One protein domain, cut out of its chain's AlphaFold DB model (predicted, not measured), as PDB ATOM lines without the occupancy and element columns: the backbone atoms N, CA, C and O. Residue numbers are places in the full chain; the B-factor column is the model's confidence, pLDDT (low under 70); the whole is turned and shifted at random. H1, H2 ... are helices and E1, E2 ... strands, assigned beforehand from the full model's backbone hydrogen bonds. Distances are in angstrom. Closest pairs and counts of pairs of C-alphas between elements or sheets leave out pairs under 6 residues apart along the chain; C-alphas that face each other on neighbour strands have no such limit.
ATOM      1  N   THR A   4      -2.278  -6.749 -41.489       69.75
ATOM      2  CA  THR A   4      -1.692  -5.448 -41.131       69.75
ATOM      3  C   THR A   4      -1.576  -4.482 -42.310       69.75
ATOM      4  O   THR A   4      -1.827  -3.291 -42.127       69.75
ATOM      5  N   ASP A   5      -1.259  -4.961 -43.517       74.50
ATOM      6  CA  ASP A   5      -1.234  -4.116 -44.723       74.50
ATOM      7  C   ASP A   5      -2.635  -3.611 -45.083       74.50
ATOM      8  O   ASP A   5      -2.797  -2.475 -45.527       74.50
ATOM      9  N   TRP A   6      -3.664  -4.440 -44.877       70.75
ATOM     10  CA  TRP A   6      -5.034  -4.033 -45.168       70.75
ATOM     11  C   TRP A   6      -5.559  -3.004 -44.164       70.75
ATOM     12  O   TRP A   6      -6.117  -1.994 -44.592       70.75
ATOM     13  N   PHE A   7      -5.301  -3.170 -42.863       76.81
ATOM     14  CA  PHE A   7      -5.659  -2.145 -41.873       76.81
ATOM     15  C   PHE A   7      -4.928  -0.813 -42.112       76.81
ATOM     16  O   PHE A   7      -5.533   0.236 -41.938       76.81
ATOM     17  N   ARG A   8      -3.684  -0.825 -42.617       77.94
ATOM     18  CA  ARG A   8      -2.994   0.400 -43.080       77.94
ATOM     19  C   ARG A   8      -3.651   1.059 -44.298       77.94
ATOM     20  O   ARG A   8      -3.476   2.252 -44.501       77.94
ATOM     21  N   SER A   9      -4.401   0.307 -45.108       76.19
ATOM     22  CA  SER A   9      -5.177   0.851 -46.236       76.19
ATOM     23  C   SER A   9      -6.532   1.446 -45.819       76.19
ATOM     24  O   SER A   9      -7.237   2.043 -46.642       76.19
ATOM     25  N   PHE A  10      -6.914   1.307 -44.547       79.00
ATOM     26  CA  PHE A  10      -8.009   2.061 -43.955       79.00
ATOM     27  C   PHE A  10      -7.481   3.440 -43.546       79.00
ATOM     28  O   PHE A  10      -6.723   3.562 -42.589       79.00
ATOM     29  N   ASN A  11      -7.854   4.476 -44.306       78.06
ATOM     30  CA  ASN A  11      -7.489   5.847 -43.964       78.06
ATOM     31  C   ASN A  11      -8.178   6.223 -42.646       78.06
ATOM     32  O   ASN A  11      -9.408   6.174 -42.571       78.06
ATOM     33  N   ALA A  12      -7.395   6.567 -41.622       74.50
ATOM     34  CA  ALA A  12      -7.912   6.874 -40.291       74.50
ATOM     35  C   ALA A  12      -8.781   8.144 -40.283       74.50
ATOM     36  O   ALA A  12      -9.705   8.247 -39.482       74.50
ATOM     37  N   ASN A  13      -8.525   9.061 -41.217       78.75
ATOM     38  CA  ASN A  13      -9.151  10.378 -41.299       78.75
ATOM     39  C   ASN A  13     -10.633  10.329 -41.735       78.75
ATOM     40  O   ASN A  13     -11.342  11.314 -41.588       78.75
ATOM     41  N   ASN A  14     -11.115   9.194 -42.265       85.56
ATOM     42  CA  ASN A  14     -12.494   9.025 -42.755       85.56
ATOM     43  C   ASN A  14     -13.239   7.900 -41.999       85.56
ATOM     44  O   ASN A  14     -14.062   7.177 -42.576       85.56
ATOM     45  N   ILE A  15     -12.910   7.685 -40.722       91.12
ATOM     46  CA  ILE A  15     -13.610   6.722 -39.864       91.12
ATOM     47  C   ILE A  15     -14.855   7.394 -39.277       91.12
ATOM     48  O   ILE A  15     -14.747   8.365 -38.539       91.12
ATOM     49  N   GLU A  16     -16.041   6.851 -39.563       93.94
ATOM     50  CA  GLU A  16     -17.276   7.293 -38.910       93.94
ATOM     51  C   GLU A  16     -17.273   6.797 -37.463       93.94
ATOM     52  O   GLU A  16     -17.594   5.638 -37.177       93.94
ATOM     53  N   ARG A  17     -16.828   7.672 -36.562       92.69
ATOM     54  CA  ARG A  17     -16.377   7.308 -35.221       92.69
ATOM     55  C   ARG A  17     -17.414   6.557 -34.395       92.69
ATOM     56  O   ARG A  17     -17.097   5.477 -33.906       92.69
ATOM     57  N   ASP A  18     -18.643   7.054 -34.307       95.69
ATOM     58  CA  ASP A  18     -19.694   6.427 -33.494       95.69
ATOM     59  C   ASP A  18     -20.061   5.027 -34.009       95.69
ATOM     60  O   ASP A  18     -20.132   4.070 -33.234       95.69
ATOM     61  N   LYS A  19     -20.186   4.872 -35.337       96.69
ATOM     62  CA  LYS A  19     -20.406   3.569 -35.992       96.69
ATOM     63  C   LYS A  19     -19.241   2.608 -35.737       96.69
ATOM     64  O   LYS A  19     -19.454   1.408 -35.562       96.69
ATOM     65  N   PHE A  20     -18.004   3.108 -35.710       96.44
ATOM     66  CA  PHE A  20     -16.827   2.289 -35.424       96.44
ATOM     67  C   PHE A  20     -16.722   1.918 -33.935       96.44
ATOM     68  O   PHE A  20     -16.361   0.787 -33.610       96.44
ATOM     69  N   GLU A  21     -17.081   2.819 -33.019       96.75
ATOM     70  CA  GLU A  21     -17.154   2.540 -31.580       96.75
ATOM     71  C   GLU A  21     -18.261   1.517 -31.258       96.75
ATOM     72  O   GLU A  21     -18.019   0.588 -30.479       96.75
ATOM     73  N   GLU A  22     -19.420   1.580 -31.923       97.75
ATOM     74  CA  GLU A  22     -20.461   0.544 -31.841       97.75
ATOM     75  C   GLU A  22     -19.999  -0.803 -32.422       97.75
ATOM     76  O   GLU A  22     -20.139  -1.841 -31.765       97.75
ATOM     77  N   PHE A  23     -19.363  -0.806 -33.597       97.69
ATOM     78  CA  PHE A  23     -18.764  -2.016 -34.164       97.69
ATOM     79  C   PHE A  23     -17.763  -2.662 -33.194       97.69
ATOM     80  O   PHE A  23     -17.851  -3.860 -32.925       97.69
ATOM     81  N   LEU A  24     -16.861  -1.883 -32.583       97.12
ATOM     82  CA  LEU A  24     -15.904  -2.389 -31.590       97.12
ATOM     83  C   LEU A  24     -16.561  -2.864 -30.287       97.12
ATOM     84  O   LEU A  24     -16.018  -3.752 -29.621       97.12
ATOM     85  N   LYS A  25     -17.703  -2.287 -29.903       97.81
ATOM     86  CA  LYS A  25     -18.505  -2.694 -28.742       97.81
ATOM     87  C   LYS A  25     -19.146  -4.063 -28.970       97.81
ATOM     88  O   LYS A  25     -19.025  -4.914 -28.090       97.81
ATOM     89  N   ASN A  26     -19.736  -4.302 -30.139       97.44
ATOM     90  CA  ASN A  26     -20.375  -5.580 -30.479       97.44
ATOM     91  C   ASN A  26     -19.321  -6.666 -30.768       97.44
ATOM     92  O   ASN A  26     -19.361  -7.736 -30.159       97.44
ATOM     93  N   LEU A  27     -18.268  -6.325 -31.525       96.62
ATOM     94  CA  LEU A  27     -17.088  -7.172 -31.736       96.62
ATOM     95  C   LEU A  27     -16.480  -7.640 -30.405       96.62
ATOM     96  O   LEU A  27     -16.202  -8.822 -30.243       96.62
ATOM     97  N   ARG A  28     -16.328  -6.755 -29.404       96.69
ATOM     98  CA  ARG A  28     -15.795  -7.120 -28.072       96.69
ATOM     99  C   ARG A  28     -16.617  -8.207 -27.363       96.69
ATOM    100  O   ARG A  28     -16.039  -8.951 -26.573       96.69
ATOM    101  N   LYS A  29     -17.927  -8.288 -27.606       97.31
ATOM    102  CA  LYS A  29     -18.805  -9.330 -27.050       97.31
ATOM    103  C   LYS A  29     -18.791 -10.633 -27.867       97.31
ATOM    104  O   LYS A  29     -19.371 -11.613 -27.416       97.31
ATOM    105  N   ARG A  30     -18.160 -10.629 -29.050       96.12
ATOM    106  CA  ARG A  30     -18.324 -11.617 -30.134       96.12
ATOM    107  C   ARG A  30     -19.748 -11.697 -30.707       96.12
ATOM    108  O   ARG A  30     -20.137 -12.720 -31.257       96.12
ATOM    109  N   GLU A  31     -20.515 -10.611 -30.618       97.19
ATOM    110  CA  GLU A  31     -21.760 -10.478 -31.385       97.19
ATOM    111  C   GLU A  31     -21.427 -10.159 -32.857       97.19
ATOM    112  O   GLU A  31     -20.477  -9.402 -33.096       97.19
ATOM    113  N   PRO A  32     -22.185 -10.682 -33.845       97.56
ATOM    114  CA  PRO A  32     -22.026 -10.304 -35.246       97.56
ATOM    115  C   PRO A  32     -22.119  -8.786 -35.431       97.56
ATOM    116  O   PRO A  32     -23.006  -8.132 -34.880       97.56
ATOM    117  N   ALA A  33     -21.186  -8.215 -36.189       97.75
ATOM    118  CA  ALA A  33     -21.016  -6.770 -36.281       97.75
ATOM    119  C   ALA A  33     -20.590  -6.353 -37.691       97.75
ATOM    120  O   ALA A  33     -19.706  -6.966 -38.291       97.75
ATOM    121  N   VAL A  34     -21.181  -5.273 -38.202       97.75
ATOM    122  CA  VAL A  34     -20.838  -4.679 -39.500       97.75
ATOM    123  C   VAL A  34     -20.434  -3.226 -39.299       97.75
ATOM    124  O   VAL A  34     -21.109  -2.483 -38.592       97.75
ATOM    125  N   TYR A  35     -19.352  -2.824 -39.952       97.06
ATOM    126  CA  TYR A  35     -18.950  -1.434 -40.123       97.06
ATOM    127  C   TYR A  35     -18.694  -1.173 -41.603       97.06
ATOM    128  O   TYR A  35     -17.987  -1.944 -42.251       97.06
ATOM    129  N   GLU A  36     -19.238  -0.086 -42.143       95.00
ATOM    130  CA  GLU A  36     -19.045   0.301 -43.538       95.00
ATOM    131  C   GLU A  36     -18.784   1.805 -43.642       95.00
ATOM    132  O   GLU A  36     -19.481   2.608 -43.029       95.00
ATOM    133  N   SER A  37     -17.745   2.172 -44.393       93.00
ATOM    134  CA  SER A  37     -17.339   3.553 -44.664       93.00
ATOM    135  C   SER A  37     -16.580   3.602 -45.993       93.00
ATOM    136  O   SER A  37     -15.730   2.751 -46.263       93.00
ATOM    137  N   ASN A  38     -16.879   4.596 -46.837       89.50
ATOM    138  CA  ASN A  38     -16.151   4.890 -48.082       89.50
ATOM    139  C   ASN A  38     -15.920   3.657 -48.994       89.50
ATOM    140  O   ASN A  38     -14.803   3.401 -49.452       89.50
ATOM    141  N   GLY A  39     -16.965   2.847 -49.216       88.94
ATOM    142  CA  GLY A  39     -16.908   1.641 -50.062       88.94
ATOM    143  C   GLY A  39     -16.108   0.467 -49.475       88.94
ATOM    144  O   GLY A  39     -15.833  -0.513 -50.177       88.94
ATOM    145  N   LYS A  40     -15.711   0.548 -48.200       92.19
ATOM    146  CA  LYS A  40     -15.025  -0.511 -47.453       92.19
ATOM    147  C   LYS A  40     -15.923  -0.986 -46.313       92.19
ATOM    148  O   LYS A  40     -16.277  -0.202 -45.434       92.19
ATOM    149  N   LYS A  41     -16.234  -2.280 -46.306       94.75
ATOM    150  CA  LYS A  41     -17.031  -2.963 -45.289       94.75
ATOM    151  C   LYS A  41     -16.178  -3.982 -44.530       94.75
ATOM    152  O   LYS A  41     -15.482  -4.805 -45.126       94.75
ATOM    153  N   ILE A  42     -16.259  -3.927 -43.208       95.31
ATOM    154  CA  ILE A  42     -15.729  -4.911 -42.265       95.31
ATOM    155  C   ILE A  42     -16.933  -5.616 -41.640       95.31
ATOM    156  O   ILE A  42     -17.870  -4.965 -41.183       95.31
ATOM    157  N   GLU A  43     -16.924  -6.942 -41.635       97.19
ATOM    158  CA  GLU A  43     -18.056  -7.770 -41.226       97.19
ATOM    159  C   GLU A  43     -17.542  -8.935 -40.378       97.19
ATOM    160  O   GLU A  43     -16.927  -9.867 -40.884       97.19
ATOM    161  N   TYR A  44     -17.753  -8.860 -39.066       97.50
ATOM    162  CA  TYR A  44     -17.499  -9.973 -38.157       97.50
ATOM    163  C   TYR A  44     -18.741 -10.861 -38.129       97.50
ATOM    164  O   TYR A  44     -19.807 -10.416 -37.701       97.50
ATOM    165  N   ALA A  45     -18.605 -12.099 -38.599       94.88
ATOM    166  CA  ALA A  45     -19.730 -13.018 -38.764       94.88
ATOM    167  C   ALA A  45     -20.102 -13.774 -37.472       94.88
ATOM    168  O   ALA A  45     -21.144 -14.423 -37.426       94.88
ATOM    169  N   GLY A  46     -19.263 -13.690 -36.436       92.38
ATOM    170  CA  GLY A  46     -19.209 -14.665 -35.344       92.38
ATOM    171  C   GLY A  46     -18.019 -15.615 -35.522       92.38
ATOM    172  O   GLY A  46     -17.166 -15.376 -36.377       92.38
ATOM    173  N   ASP A  47     -17.944 -16.656 -34.690       93.06
ATOM    174  CA  ASP A  47     -17.082 -17.849 -34.831       93.06
ATOM    175  C   ASP A  47     -15.615 -17.603 -35.244       93.06
ATOM    176  O   ASP A  47     -14.987 -18.411 -35.923       93.06
ATOM    177  N   ASN A  48     -15.059 -16.473 -34.797       93.25
ATOM    178  CA  ASN A  48     -13.718 -15.986 -35.138       93.25
ATOM    179  C   ASN A  48     -13.452 -15.804 -36.655       93.25
ATOM    180  O   ASN A  48     -12.338 -16.015 -37.134       93.25
ATOM    181  N   ILE A  49     -14.469 -15.350 -37.399       95.69
ATOM    182  CA  ILE A  49     -14.379 -14.994 -38.822       95.69
ATOM    183  C   ILE A  49     -14.595 -13.485 -39.000       95.69
ATOM    184  O   ILE A  49     -15.638 -12.936 -38.632       95.69
ATOM    185  N   LEU A  50     -13.619 -12.806 -39.610       95.94
ATOM    186  CA  LEU A  50     -13.719 -11.409 -40.042       95.94
ATOM    187  C   LEU A  50     -13.660 -11.334 -41.570       95.94
ATOM    188  O   LEU A  50     -12.591 -11.423 -42.175       95.94
ATOM    189  N   CYS A  51     -14.818 -11.129 -42.187       95.25
ATOM    190  CA  CYS A  51     -14.958 -10.855 -43.607       95.25
ATOM    191  C   CYS A  51     -14.591  -9.393 -43.895       95.25
ATOM    192  O   CYS A  51     -15.178  -8.452 -43.355       95.25
ATOM    193  N   ILE A  52     -13.631  -9.192 -44.789       93.12
ATOM    194  CA  ILE A  52     -13.147  -7.888 -45.235       93.12
ATOM    195  C   ILE A  52     -13.518  -7.700 -46.708       93.12
ATOM    196  O   ILE A  52     -13.167  -8.504 -47.573       93.12
ATOM    197  N   LYS A  53     -14.247  -6.620 -47.001       93.19
ATOM    198  CA  LYS A  53     -14.823  -6.328 -48.318       93.19
ATOM    199  C   LYS A  53     -14.467  -4.894 -48.701       93.19
ATOM    200  O   LYS A  53     -14.723  -3.963 -47.944       93.19
ATOM    201  N   SER A  54     -13.864  -4.680 -49.867       91.62
ATOM    202  CA  SER A  54     -13.563  -3.325 -50.350       91.62
ATOM    203  C   SER A  54     -13.848  -3.184 -51.834       91.62
ATOM    204  O   SER A  54     -13.321  -3.958 -52.637       91.62
ATOM    205  N   VAL A  55     -14.620  -2.165 -52.198       89.19
ATOM    206  CA  VAL A  55     -14.851  -1.748 -53.580       89.19
ATOM    207  C   VAL A  55     -14.044  -0.480 -53.833       89.19
ATOM    208  O   VAL A  55     -14.252   0.536 -53.179       89.19
ATOM    209  N   THR A  56     -13.114  -0.530 -54.781       88.94
ATOM    210  CA  THR A  56     -12.438   0.664 -55.302       88.94
ATOM    211  C   THR A  56     -13.040   1.000 -56.657       88.94
ATOM    212  O   THR A  56     -13.056   0.150 -57.548       88.94
ATOM    213  N   VAL A  57     -13.548   2.221 -56.812       89.94
ATOM    214  CA  VAL A  57     -13.995   2.743 -58.107       89.94
ATOM    215  C   VAL A  57     -12.823   3.490 -58.731       89.94
ATOM    216  O   VAL A  57     -12.255   4.379 -58.100       89.94
ATOM    217  N   HIS A  58     -12.447   3.114 -59.948       91.75
ATOM    218  CA  HIS A  58     -11.521   3.875 -60.777       91.75
ATOM    219  C   HIS A  58     -12.328   4.541 -61.886       91.75
ATOM    220  O   HIS A  58     -12.999   3.849 -62.653       91.75
ATOM    221  N   ASP A  59     -12.301   5.867 -61.932       94.06
ATOM    222  CA  ASP A  59     -13.019   6.651 -62.929       94.06
ATOM    223  C   ASP A  59     -12.059   7.057 -64.051       94.06
ATOM    224  O   ASP A  59     -11.001   7.629 -63.791       94.06
ATOM    225  N   TYR A  60     -12.420   6.725 -65.287       95.69
ATOM    226  CA  TYR A  60     -11.686   7.066 -66.506       95.69
ATOM    227  C   TYR A  60     -12.545   7.968 -67.412       95.69
ATOM    228  O   TYR A  60     -12.508   7.860 -68.639       95.69
ATOM    229  N   GLY A  61     -13.380   8.820 -66.803       94.62
ATOM    230  CA  GLY A  61     -14.291   9.747 -67.475       94.62
ATOM    231  C   GLY A  61     -15.526   9.027 -68.009       94.62
ATOM    232  O   GLY A  61     -16.575   9.007 -67.370       94.62
ATOM    233  N   ASN A  62     -15.381   8.377 -69.163       95.75
ATOM    234  CA  ASN A  62     -16.479   7.669 -69.830       95.75
ATOM    235  C   ASN A  62     -16.652   6.219 -69.334       95.75
ATOM    236  O   ASN A  62     -17.611   5.550 -69.713       95.75
ATOM    237  N   VAL A  63     -15.734   5.708 -68.501       92.88
ATOM    238  CA  VAL A  63     -15.744   4.321 -68.004       92.88
ATOM    239  C   VAL A  63     -15.415   4.282 -66.512       92.88
ATOM    240  O   VAL A  63     -14.355   4.746 -66.094       92.88
ATOM    241  N   LYS A  64     -16.285   3.658 -65.706       94.50
ATOM    242  CA  LYS A  64     -16.066   3.447 -64.263       94.50
ATOM    243  C   LYS A  64     -15.774   1.974 -63.983       94.50
ATOM    244  O   LYS A  64     -16.628   1.111 -64.180       94.50
ATOM    245  N   VAL A  65     -14.558   1.676 -63.530       91.88
ATOM    246  CA  VAL A  65     -14.066   0.313 -63.279       91.88
ATOM    247  C   VAL A  65     -14.147  -0.009 -61.787       91.88
ATOM    248  O   VAL A  65     -13.460   0.592 -60.962       91.88
ATOM    249  N   PHE A  66     -14.970  -0.998 -61.434       91.62
ATOM    250  CA  PHE A  66     -15.238  -1.394 -60.049       91.62
ATOM    251  C   PHE A  66     -14.344  -2.560 -59.609       91.62
ATOM    252  O   PHE A  66     -14.671  -3.732 -59.803       91.62
ATOM    253  N   LYS A  67     -13.217  -2.259 -58.961       89.62
ATOM    254  CA  LYS A  67     -12.289  -3.263 -58.429       89.62
ATOM    255  C   LYS A  67     -12.733  -3.725 -57.041       89.62
ATOM    256  O   LYS A  67     -12.447  -3.079 -56.034       89.62
ATOM    257  N   ARG A  68     -13.432  -4.861 -56.984       90.25
ATOM    258  CA  ARG A  68     -13.817  -5.520 -55.724       90.25
ATOM    259  C   ARG A  68     -12.664  -6.376 -55.187       90.25
ATOM    260  O   ARG A  68     -11.988  -7.057 -55.954       90.25
ATOM    261  N   LYS A  69     -12.456  -6.364 -53.870       89.94
ATOM    262  CA  LYS A  69     -11.607  -7.312 -53.136       89.94
ATOM    263  C   LYS A  69     -12.400  -7.909 -51.978       89.94
ATOM    264  O   LYS A  69     -13.143  -7.191 -51.309       89.94
ATOM    265  N   PHE A  70     -12.169  -9.192 -51.739       92.06
ATOM    266  CA  PHE A  70     -12.712  -9.969 -50.633       92.06
ATOM    267  C   PHE A  70     -11.539 -10.645 -49.918       92.06
ATOM    268  O   PHE A  70     -10.592 -11.079 -50.576       92.06
ATOM    269  N   LEU A  71     -11.576 -10.683 -48.591       92.00
ATOM    270  CA  LEU A  71     -10.586 -11.340 -47.747       92.00
ATOM    271  C   LEU A  71     -11.297 -11.841 -46.492       92.00
ATOM    272  O   LEU A  71     -11.716 -11.033 -45.670       92.00
ATOM    273  N   ASP A  72     -11.406 -13.152 -46.328       93.94
ATOM    274  CA  ASP A  72     -11.942 -13.739 -45.103       93.94
ATOM    275  C   ASP A  72     -10.772 -14.119 -44.195       93.94
ATOM    276  O   ASP A  72      -9.880 -14.874 -44.590       93.94
ATOM    277  N   VAL A  73     -10.739 -13.543 -42.992       93.25
ATOM    278  CA  VAL A  73      -9.688 -13.787 -42.000       93.25
ATOM    279  C   VAL A  73     -10.262 -14.657 -40.890       93.25
ATOM    280  O   VAL A  73     -11.147 -14.223 -40.155       93.25
ATOM    281  N   TYR A  74      -9.734 -15.872 -40.784       95.81
ATOM    282  CA  TYR A  74      -9.946 -16.794 -39.669       95.81
ATOM    283  C   TYR A  74      -8.833 -16.577 -38.642       95.81
ATOM    284  O   TYR A  74      -7.706 -16.270 -39.040       95.81
ATOM    285  N   PHE A  75      -9.131 -16.720 -37.352       94.81
ATOM    286  CA  PHE A  75      -8.155 -16.492 -36.281       94.81
ATOM    287  C   PHE A  75      -8.467 -17.267 -34.996       94.81
ATOM    288  O   PHE A  75      -9.601 -17.686 -34.754       94.81
ATOM    289  N   ASP A  76      -7.464 -17.422 -34.135       97.06
ATOM    290  CA  ASP A  76      -7.668 -17.879 -32.756       97.06
ATOM    291  C   ASP A  76      -8.021 -16.729 -31.782       97.06
ATOM    292  O   ASP A  76      -8.224 -15.573 -32.165       97.06
ATOM    293  N   ASP A  77      -8.146 -17.049 -30.493       95.50
ATOM    294  CA  ASP A  77      -8.530 -16.100 -29.442       95.50
ATOM    295  C   ASP A  77      -7.424 -15.091 -29.061       95.50
ATOM    296  O   ASP A  77      -7.719 -13.984 -28.588       95.50
ATOM    297  N   GLU A  78      -6.150 -15.432 -29.280       96.06
ATOM    298  CA  GLU A  78      -5.017 -14.523 -29.093       96.06
ATOM    299  C   GLU A  78      -4.881 -13.587 -30.301       96.06
ATOM    300  O   GLU A  78      -4.758 -12.366 -30.139       96.06
ATOM    301  N   GLU A  79      -4.998 -14.118 -31.514       95.25
ATOM    302  CA  GLU A  79      -5.080 -13.346 -32.753       95.25
ATOM    303  C   GLU A  79      -6.279 -12.387 -32.745       95.25
ATOM    304  O   GLU A  79      -6.097 -11.193 -32.998       95.25
ATOM    305  N   PHE A  80      -7.472 -12.835 -32.336       95.19
ATOM    306  CA  PHE A  80      -8.639 -11.970 -32.113       95.19
ATOM    307  C   PHE A  80      -8.316 -10.811 -31.161       95.19
ATOM    308  O   PHE A  80      -8.623  -9.646 -31.435       95.19
ATOM    309  N   SER A  81      -7.647 -11.114 -30.046       95.19
ATOM    310  CA  SER A  81      -7.238 -10.115 -29.055       95.19
ATOM    311  C   SER A  81      -6.230  -9.108 -29.628       95.19
ATOM    312  O   SER A  81      -6.279  -7.919 -29.292       95.19
ATOM    313  N   ASN A  82      -5.349  -9.546 -30.530       94.50
ATOM    314  CA  ASN A  82      -4.393  -8.701 -31.248       94.50
ATOM    315  C   ASN A  82      -5.057  -7.846 -32.346       94.50
ATOM    316  O   ASN A  82      -4.724  -6.661 -32.474       94.50
ATOM    317  N   ILE A  83      -6.046  -8.379 -33.068       93.12
ATOM    318  CA  ILE A  83      -6.882  -7.641 -34.030       93.12
ATOM    319  C   ILE A  83      -7.673  -6.551 -33.295       93.12
ATOM    320  O   ILE A  83      -7.542  -5.369 -33.620       93.12
ATOM    321  N   LEU A  84      -8.403  -6.899 -32.231       95.00
ATOM    322  CA  LEU A  84      -9.188  -5.956 -31.426       95.00
ATOM    323  C   LEU A  84      -8.313  -4.856 -30.794       95.00
ATOM    324  O   LEU A  84      -8.725  -3.697 -30.712       95.00
ATOM    325  N   ARG A  85      -7.088  -5.191 -30.367       95.38
ATOM    326  CA  ARG A  85      -6.087  -4.223 -29.882       95.38
ATOM    327  C   ARG A  85      -5.609  -3.283 -30.998       95.38
ATOM    328  O   ARG A  85      -5.376  -2.107 -30.728       95.38
ATOM    329  N   SER A  86      -5.476  -3.776 -32.225       93.50
ATOM    330  CA  SER A  86      -5.022  -2.994 -33.383       93.50
ATOM    331  C   SER A  86      -6.106  -2.045 -33.903       93.50
ATOM    332  O   SER A  86      -5.830  -0.862 -34.095       93.50
ATOM    333  N   LEU A  87      -7.357  -2.503 -34.005       93.19
ATOM    334  CA  LEU A  87      -8.500  -1.657 -34.370       93.19
ATOM    335  C   LEU A  87      -8.712  -0.510 -33.362       93.19
ATOM    336  O   LEU A  87      -8.935   0.632 -33.754       93.19
ATOM    337  N   LYS A  88      -8.546  -0.774 -32.058       94.69
ATOM    338  CA  LYS A  88      -8.595   0.265 -31.010       94.69
ATOM    339  C   LYS A  88      -7.461   1.290 -31.109       94.69
ATOM    340  O   LYS A  88      -7.673   2.452 -30.773       94.69
ATOM    341  N   LYS A  89      -6.268   0.893 -31.574       92.94
ATOM    342  CA  LYS A  89      -5.185   1.844 -31.884       92.94
ATOM    343  C   LYS A  89      -5.540   2.713 -33.092       92.94
ATOM    344  O   LYS A  89      -5.309   3.911 -33.039       92.94
ATOM    345  N   MET A  90      -6.131   2.130 -34.139       90.81
ATOM    346  CA  MET A  90      -6.565   2.861 -35.336       90.81
ATOM    347  C   MET A  90      -7.583   3.959 -34.987       90.81
ATOM    348  O   MET A  90      -7.365   5.116 -35.331       90.81
ATOM    349  N   LEU A  91      -8.611   3.623 -34.197       92.75
ATOM    350  CA  LEU A  91      -9.574   4.592 -33.659       92.75
ATOM    351  C   LEU A  91      -8.905   5.686 -32.806       92.75
ATOM    352  O   LEU A  91      -9.186   6.866 -32.983       92.75
ATOM    353  N   LYS A  92      -7.990   5.320 -31.896       92.06
ATOM    354  CA  LYS A  92      -7.286   6.316 -31.070       92.06
ATOM    355  C   LYS A  92      -6.400   7.258 -31.900       92.06
ATOM    356  O   LYS A  92      -6.209   8.402 -31.499       92.06
ATOM    357  N   ASN A  93      -5.852   6.787 -33.018       88.88
ATOM    358  CA  ASN A  93      -5.047   7.615 -33.911       88.88
ATOM    359  C   ASN A  93      -5.917   8.577 -34.735       88.88
ATOM    360  O   ASN A  93      -5.538   9.731 -34.870       88.88
ATOM    361  N   SER A  94      -7.085   8.125 -35.213       88.50
ATOM    362  CA  SER A  94      -8.075   8.952 -35.929       88.50
ATOM    363  C   SER A  94      -8.451  10.221 -35.147       88.50
ATOM    364  O   SER A  94      -8.428  11.306 -35.720       88.50
ATOM    365  N   ARG A  95      -8.644  10.113 -33.824       82.44
ATOM    366  CA  ARG A  95      -8.899  11.266 -32.942       82.44
ATOM    367  C   ARG A  95      -7.797  12.339 -32.967       82.44
ATOM    368  O   ARG A  95      -8.102  13.514 -32.824       82.44
ATOM    369  N   ARG A  96      -6.523  11.966 -33.132       81.31
ATOM    370  CA  ARG A  96      -5.424  12.952 -33.124       81.31
ATOM    371  C   ARG A  96      -5.433  13.829 -34.364       81.31
ATOM    372  O   ARG A  96      -5.351  15.030 -34.231       81.31
ATOM    373  N   SER A  97      -5.678  13.246 -35.535       76.19
ATOM    374  CA  SER A  97      -5.886  14.008 -36.773       76.19
ATOM    375  C   SER A  97      -7.132  14.911 -36.768       76.19
ATOM    376  O   SER A  97      -7.280  15.714 -37.679       76.19
ATOM    377  N   GLU A  98      -8.031  14.780 -35.784       75.75
ATOM    378  CA  GLU A  98      -9.108  15.753 -35.535       75.75
ATOM    379  C   GLU A  98      -8.594  16.896 -34.639       75.75
ATOM    380  O   GLU A  98      -8.798  18.061 -34.957       75.75
ATOM    381  N   GLU A  99      -7.905  16.564 -33.542       78.69
ATOM    382  CA  GLU A  99      -7.385  17.526 -32.556       78.69
ATOM    383  C   GLU A  99      -6.240  18.391 -33.123       78.69
ATOM    384  O   GLU A  99      -6.290  19.612 -33.000       78.69
ATOM    385  N   ASP A 100      -5.265  17.781 -33.807       75.62
ATOM    386  CA  ASP A 100      -4.083  18.448 -34.374       75.62
ATOM    387  C   ASP A 100      -4.472  19.486 -35.460       75.62
ATOM    388  O   ASP A 100      -3.877  20.555 -35.533       75.62
TER     389      ASP A 100
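What this domain is: This is residues 4 to 100 of the 354 residues of an uncharacterized protein of viral metagenome (UniProt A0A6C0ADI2). A twisted wall of four strands has the helix H2 over the E1 end of one face, and the long helix H3 runs side by side with H2. The hairpin of E3 and E4 is much longer than E1 and E2, and its turn, residues 59 to 64, sticks out from the body. The printed part has 97 residues, with three named helices and four named strands in the order H1 H2 E1 E2 E3 E4 H3; the sheet's order is E1 E2 E3 E4, antiparallel throughout, and the class is mixed, helices and strands. The whole is compact, with a radius of gyration of the C-alphas of 14.5 A, and it spans 47 by 36 by 21 A.

Where its parts are: Find C-alpha 4 at (-1.692, -5.448, -41.131); from there H1 runs over residues 4 to 8. Go on to C-alpha 17 at (-16.377, 7.308, -35.221), where H2, residues 17 to 29, begins its 18.7 A. Next come E1, residues 33 to 37, 13.8 A, and E2, residues 40 to 46, 19.1 A. E3, residues 49 to 59, and E4, residues 64 to 74, are each 32.4 A long. H3, residues 77 to 100, then runs 35.2 A to C-alpha 100 at (-4.083, 18.448, -34.374).

How they stand to each other: Look first at the sheet, a meander in which each strand is the antiparallel neighbour of the one before. In the hairpin of E1 and E2, N 35 and O 42 are within hydrogen-bond range at 2.9 A. In that of E2 and E3, look for N 43 and O 51 at 2.9 A; in that of E3 and E4, for N 54 and O 69 at 3.0 A and N 58 and O 65 at 2.9 A. H2 is on one face of the sheet, making two layers, at a height over the sheet of 7.9 A. It lies over E1 and runs along the strands, at 22 degrees to E1 on the local plane; their closest C-alphas, those of Phe 23 and Ala 33, are 5.7 A apart. H3 touches H2 with residues 84 to 91 alone, at a shallow tilt of 17 degrees, opposite ways; the closest C-alphas, of Arg 17 and Leu 91, are 7.5 A apart. H3 is not on the sheet, but only just, with 4 pairs of C-alphas within 10 A. H1 and H3 are near each other, with 7 pairs of C-alphas within 10 A, while H1 and H2 are apart. In H1 every O i to N i+4 pair is within hydrogen-bond range; in H2 it is 8 of 9 and in H3 18 of 20.

The domain as a whole: The two C-alphas farthest apart, those of Asn 62 and Glu 78, are 47.8 A apart. The printed part has no cut and no long link. The mean pLDDT of the printed part is 91.1, and residue 4 is under 70.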